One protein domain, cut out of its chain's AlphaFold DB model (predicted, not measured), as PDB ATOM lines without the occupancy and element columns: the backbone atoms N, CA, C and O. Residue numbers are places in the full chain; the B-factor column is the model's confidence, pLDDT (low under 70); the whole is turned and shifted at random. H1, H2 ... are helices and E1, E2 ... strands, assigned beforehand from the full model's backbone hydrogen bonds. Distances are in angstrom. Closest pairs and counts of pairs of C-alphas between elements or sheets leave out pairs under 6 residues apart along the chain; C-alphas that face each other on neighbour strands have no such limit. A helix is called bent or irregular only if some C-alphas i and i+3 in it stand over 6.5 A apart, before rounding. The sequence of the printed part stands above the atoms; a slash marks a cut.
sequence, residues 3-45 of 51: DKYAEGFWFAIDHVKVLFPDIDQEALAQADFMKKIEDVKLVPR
ATOM      1  N   ASP A   3     248.584 341.466 156.564       62.91
ATOM      2  CA  ASP A   3     247.208 341.717 157.011       62.91
ATOM      3  C   ASP A   3     246.512 342.867 156.271       62.91
ATOM      4  O   ASP A   3     245.294 342.852 156.131       62.91
ATOM      5  N   LYS A   4     247.262 343.843 155.727       72.75
ATOM      6  CA  LYS A   4     246.648 345.017 155.075       72.75
ATOM      7  C   LYS A   4     245.970 344.693 153.740       72.75
ATOM      8  O   LYS A   4     245.173 345.488 153.256       72.75
ATOM      9  N   TYR A   5     246.333 343.570 153.124       74.50
ATOM     10  CA  TYR A   5     245.769 343.121 151.849       74.50
ATOM     11  C   TYR A   5     244.860 341.905 152.010       74.50
ATOM     12  O   TYR A   5     244.181 341.535 151.056       74.50
ATOM     13  N   ALA A   6     244.823 341.301 153.201       76.12
ATOM     14  CA  ALA A   6     244.024 340.114 153.465       76.12
ATOM     15  C   ALA A   6     242.529 340.394 153.261       76.12
ATOM     16  O   ALA A   6     241.848 339.628 152.592       76.12
ATOM     17  N   GLU A   7     242.031 341.524 153.763       81.50
ATOM     18  CA  GLU A   7     240.614 341.890 153.645       81.50
ATOM     19  C   GLU A   7     240.190 342.115 152.183       81.50
ATOM     20  O   GLU A   7     239.198 341.548 151.727       81.50
ATOM     21  N   GLY A   8     240.987 342.862 151.409       81.94
ATOM     22  CA  GLY A   8     240.725 343.080 149.982       81.94
ATOM     23  C   GLY A   8     240.840 341.803 149.145       81.94
ATOM     24  O   GLY A   8     240.076 341.607 148.200       81.94
ATOM     25  N   PHE A   9     241.758 340.908 149.515       80.94
ATOM     26  CA  PHE A   9     241.887 339.596 148.892       80.94
ATOM     27  C   PHE A   9     240.638 338.739 149.134       80.94
ATOM     28  O   PHE A   9     240.069 338.214 148.178       80.94
ATOM     29  N   TRP A  10     240.156 338.652 150.379       81.50
ATOM     30  CA  TRP A  10     238.942 337.895 150.699       81.50
ATOM     31  C   TRP A  10     237.701 338.466 150.012       81.50
ATOM     32  O   TRP A  10     236.917 337.705 149.447       81.50
ATOM     33  N   PHE A  11     237.575 339.793 149.957       84.31
ATOM     34  CA  PHE A  11     236.497 340.457 149.225       84.31
ATOM     35  C   PHE A  11     236.479 340.085 147.732       84.31
ATOM     36  O   PHE A  11     235.420 339.803 147.168       84.31
ATOM     37  N   ALA A  12     237.646 340.044 147.081       83.88
ATOM     38  CA  ALA A  12     237.747 339.641 145.681       83.88
ATOM     39  C   ALA A  12     237.375 338.161 145.475       83.88
ATOM     40  O   ALA A  12     236.671 337.834 144.519       83.88
ATOM     41  N   ILE A  13     237.796 337.274 146.384       80.19
ATOM     42  CA  ILE A  13     237.457 335.843 146.338       80.19
ATOM     43  C   ILE A  13     235.949 335.618 146.474       80.19
ATOM     44  O   ILE A  13     235.389 334.819 145.720       80.19
ATOM     45  N   ASP A  14     235.276 336.330 147.376       84.50
ATOM     46  CA  ASP A  14     233.824 336.215 147.533       84.50
ATOM     47  C   ASP A  14     233.081 336.646 146.263       84.50
ATOM     48  O   ASP A  14     232.133 335.983 145.841       84.50
ATOM     49  N   HIS A  15     233.565 337.683 145.576       84.19
ATOM     50  CA  HIS A  15     232.991 338.111 144.298       84.19
ATOM     51  C   HIS A  15     233.166 337.060 143.189       84.19
ATOM     52  O   HIS A  15     232.252 336.821 142.399       84.19
ATOM     53  N   VAL A  16     234.329 336.403 143.140       81.06
ATOM     54  CA  VAL A  16     234.602 335.324 142.179       81.06
ATOM     55  C   VAL A  16     233.692 334.122 142.433       81.06
ATOM     56  O   VAL A  16     233.140 333.579 141.481       81.06
ATOM     57  N   LYS A  17     233.462 333.747 143.698       79.88
ATOM     58  CA  LYS A  17     232.544 332.653 144.063       79.88
ATOM     59  C   LYS A  17     231.094 332.928 143.668       79.88
ATOM     60  O   LYS A  17     230.385 332.003 143.296       79.88
ATOM     61  N   VAL A  18     230.646 334.183 143.731       82.19
ATOM     62  CA  VAL A  18     229.291 334.562 143.291       82.19
ATOM     63  C   VAL A  18     229.117 334.358 141.782       82.19
ATOM     64  O   VAL A  18     228.062 333.906 141.344       82.19
ATOM     65  N   LEU A  19     230.142 334.674 140.985       80.88
ATOM     66  CA  LEU A  19     230.103 334.527 139.525       80.88
ATOM     67  C   LEU A  19     230.371 333.090 139.060       80.88
ATOM     68  O   LEU A  19     229.870 332.679 138.016       80.88
ATOM     69  N   PHE A  20     231.148 332.333 139.834       79.62
ATOM     70  CA  PHE A  20     231.557 330.966 139.533       79.62
ATOM     71  C   PHE A  20     231.348 330.080 140.774       79.62
ATOM     72  O   PHE A  20     232.308 329.780 141.480       79.62
ATOM     73  N   PRO A  21     230.105 329.667 141.077       78.38
ATOM     74  CA  PRO A  21     229.788 328.928 142.304       78.38
ATOM     75  C   PRO A  21     230.445 327.543 142.377       78.38
ATOM     76  O   PRO A  21     230.736 327.065 143.470       78.38
ATOM     77  N   ASP A  22     230.737 326.938 141.225       84.25
ATOM     78  CA  ASP A  22     231.383 325.624 141.113       84.25
ATOM     79  C   ASP A  22     232.909 325.721 140.951       84.25
ATOM     80  O   ASP A  22     233.563 324.769 140.520       84.25
ATOM     81  N   ILE A  23     233.494 326.892 141.222       77.56
ATOM     82  CA  ILE A  23     234.928 327.091 141.043       77.56
ATOM     83  C   ILE A  23     235.720 326.259 142.052       77.56
ATOM     84  O   ILE A  23     235.517 326.341 143.266       77.56
ATOM     85  N   ASP A  24     236.654 325.465 141.540       79.25
ATOM     86  CA  ASP A  24     237.552 324.679 142.371       79.25
ATOM     87  C   ASP A  24     238.488 325.622 143.145       79.25
ATOM     88  O   ASP A  24     239.335 326.319 142.576       79.25
ATOM     89  N   GLN A  25     238.304 325.667 144.467       69.31
ATOM     90  CA  GLN A  25     239.102 326.499 145.365       69.31
ATOM     91  C   GLN A  25     240.588 326.127 145.334       69.31
ATOM     92  O   GLN A  25     241.437 327.001 145.504       69.31
ATOM     93  N   GLU A  26     240.904 324.853 145.104       67.62
ATOM     94  CA  GLU A  26     242.272 324.355 145.021       67.62
ATOM     95  C   GLU A  26     242.923 324.789 143.700       67.62
ATOM     96  O   GLU A  26     244.097 325.163 143.679       67.62
ATOM     97  N   ALA A  27     242.147 324.859 142.615       66.94
ATOM     98  CA  ALA A  27     242.585 325.440 141.346       66.94
ATOM     99  C   ALA A  27     242.754 326.971 141.424       66.94
ATOM    100  O   ALA A  27     243.708 327.520 140.874       66.94
ATOM    101  N   LEU A  28     241.876 327.675 142.148       69.06
ATOM    102  CA  LEU A  28     242.012 329.112 142.429       69.06
ATOM    103  C   LEU A  28     243.253 329.425 143.266       69.06
ATOM    104  O   LEU A  28     243.939 330.403 142.995       69.06
ATOM    105  N   ALA A  29     243.563 328.597 144.264       64.31
ATOM    106  CA  ALA A  29     244.772 328.753 145.070       64.31
ATOM    107  C   ALA A  29     246.055 328.546 144.244       64.31
ATOM    108  O   ALA A  29     247.097 329.118 144.561       64.31
ATOM    109  N   GLN A  30     245.973 327.761 143.163       64.56
ATOM    110  CA  GLN A  30     247.044 327.579 142.181       64.56
ATOM    111  C   GLN A  30     247.108 328.697 141.132       64.56
ATOM    112  O   GLN A  30     248.107 328.791 140.411       64.56
ATOM    113  N   ALA A  31     246.074 329.538 141.029       64.06
ATOM    114  CA  ALA A  31     246.079 330.707 140.165       64.06
ATOM    115  C   ALA A  31     247.058 331.741 140.733       64.06
ATOM    116  O   ALA A  31     246.711 332.645 141.489       64.06
ATOM    117  N   ASP A  32     248.322 331.580 140.361       66.44
ATOM    118  CA  ASP A  32     249.364 332.559 140.600       66.44
ATOM    119  C   ASP A  32     248.941 333.875 139.935       66.44
ATOM    120  O   ASP A  32     248.848 333.959 138.708       66.44
ATOM    121  N   PHE A  33     248.658 334.904 140.740       64.25
ATOM    122  CA  PHE A  33     248.266 336.237 140.264       64.25
ATOM    123  C   PHE A  33     249.290 336.812 139.266       64.25
ATOM    124  O   PHE A  33     248.948 337.594 138.374       64.25
ATOM    125  N   MET A  34     250.545 336.359 139.369       63.25
ATOM    126  CA  MET A  34     251.653 336.713 138.487       63.25
ATOM    127  C   MET A  34     251.630 335.972 137.146       63.25
ATOM    128  O   MET A  34     252.527 336.178 136.331       63.25
ATOM    129  N   LYS A  35     250.640 335.116 136.878       64.88
ATOM    130  CA  LYS A  35     250.493 334.390 135.615       64.88
ATOM    131  C   LYS A  35     249.177 334.749 134.926       64.88
ATOM    132  O   LYS A  35     248.179 335.124 135.538       64.88
ATOM    133  N   LYS A  36     249.183 334.701 133.599       67.38
ATOM    134  CA  LYS A  36     247.998 334.843 132.746       67.38
ATOM    135  C   LYS A  36     247.866 333.588 131.890       67.38
ATOM    136  O   LYS A  36     248.866 332.938 131.603       67.38
ATOM    137  N   ILE A  37     246.644 333.247 131.498       69.31
ATOM    138  CA  ILE A  37     246.410 332.163 130.542       69.31
ATOM    139  C   ILE A  37     246.482 332.762 129.134       69.31
ATOM    140  O   ILE A  37     245.677 333.627 128.799       69.31
ATOM    141  N   GLU A  38     247.439 332.309 128.328       76.88
ATOM    142  CA  GLU A  38     247.519 332.553 126.883       76.88
ATOM    143  C   GLU A  38     247.534 331.204 126.167       76.88
ATOM    144  O   GLU A  38     248.322 330.330 126.522       76.88
ATOM    145  N   ASP A  39     246.631 331.009 125.201       75.31
ATOM    146  CA  ASP A  39     246.510 329.766 124.425       75.31
ATOM    147  C   ASP A  39     246.533 328.492 125.292       75.31
ATOM    148  O   ASP A  39     247.234 327.519 125.007       75.31
ATOM    149  N   VAL A  40     245.762 328.501 126.388       72.12
ATOM    150  CA  VAL A  40     245.627 327.379 127.342       72.12
ATOM    151  C   VAL A  40     246.900 327.116 128.176       72.12
ATOM    152  O   VAL A  40     246.950 326.177 128.968       72.12
ATOM    153  N   LYS A  41     247.929 327.967 128.080       74.31
ATOM    154  CA  LYS A  41     249.154 327.890 128.891       74.31
ATOM    155  C   LYS A  41     249.242 329.037 129.890       74.31
ATOM    156  O   LYS A  41     248.953 330.185 129.573       74.31
ATOM    157  N   LEU A  42     249.705 328.723 131.100       68.88
ATOM    158  CA  LEU A  42     250.049 329.727 132.105       68.88
ATOM    159  C   LEU A  42     251.398 330.359 131.755       68.88
ATOM    160  O   LEU A  42     252.437 329.703 131.844       68.88
ATOM    161  N   VAL A  43     251.386 331.637 131.389       76.25
ATOM    162  CA  VAL A  43     252.589 332.429 131.110       76.25
ATOM    163  C   VAL A  43     252.769 333.516 132.171       76.25
ATOM    164  O   VAL A  43     251.773 334.000 132.715       76.25
ATOM    165  N   PRO A  44     254.007 333.931 132.487       73.69
ATOM    166  CA  PRO A  44     254.243 335.077 133.355       73.69
ATOM    167  C   PRO A  44     253.517 336.319 132.828       73.69
ATOM    168  O   PRO A  44     253.596 336.667 131.648       73.69
ATOM    169  N   ARG A  45     252.781 336.987 133.709       66.19
ATOM    170  CA  ARG A  45     252.142 338.264 133.429       66.19
ATOM    171  C   ARG A  45     253.224 339.334 133.502       66.19
ATOM    172  O   ARG A  45     253.850 339.515 134.540       66.19
TER     173      ARG A  45
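Overview. This is residues 3 to 45 of the 51 residues of an uncharacterized protein of Trifolium medium (UniProt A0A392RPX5). The printed part is an open zigzag: a long helix, H1, makes one arm, a short helix, H2, stands in the middle, and a small hairpin of two strands, E1 and E2, makes the other end. The three parts are strung along the chain without forming a core; residues 3 to 12 of H1, and residues 18 to 24 at the turn toward H2, stick out free. Here 43 residues are printed, with two named helices and then two named strands in the order H1, H2, E1, E2; the sheet, E1 - E2, is antiparallel, and the class is mixed, helices and strands. The whole is loose, with a radius of gyration of the C-alphas of 11.9 A and spans of 31 by 26 by 15 A.

Along the chain. Find C-alpha 3 at (247.208, 341.717, 157.011); from there H1, residues 3 to 19, runs 25.5 A to C-alpha 19 at (230.103, 334.527, 139.525). Look at C-alphas 4 and 7, 6.9 A apart against about 5 A in a regular helix: H1 is irregular, but only just. Go on to H2, residues 25 to 30, which measures 8.6 A from first to last C-alpha. Next comes E1, residues 35 to 38, 9.4 A long, and then E2, residues 41 to 44, 9.9 A long, which ends with C-alpha 44 at (254.243, 335.077, 133.355).

Arrangement. Begin at H1, which is apart from H2, E1 and E2. H2 is apart from E2, and a tight link of 4 residues joins H2 to E1. E1 and E2 form a hairpin and are antiparallel neighbours, with 137 degrees between their directions. Their C-alphas 35 and 44 face each other at 4.4 A, and C-alphas 38 and 41 at 5.3 A. Look across the pair for N 36 and O 43 at 2.8 A, and N 41 and O 38 at 2.9 A, both within hydrogen-bond range. In H2 every O i to N i+4 pair is within hydrogen-bond range, and in H1 11 of 13 are.

Size, cuts and confidence. The two C-alphas farthest apart are those of Asp 3 and Asp 39, at 34.7 A. The printed part runs from residue 3 to residue 45 and has no cut. The links H1 to H2, H2 to E1 and E1 to E2 are tight. In the B-factor column you will find a mean pLDDT of 74.4 for the printed part of this model; residue 3, residues 25 to 37, residue 42 and residue 45 are under 70.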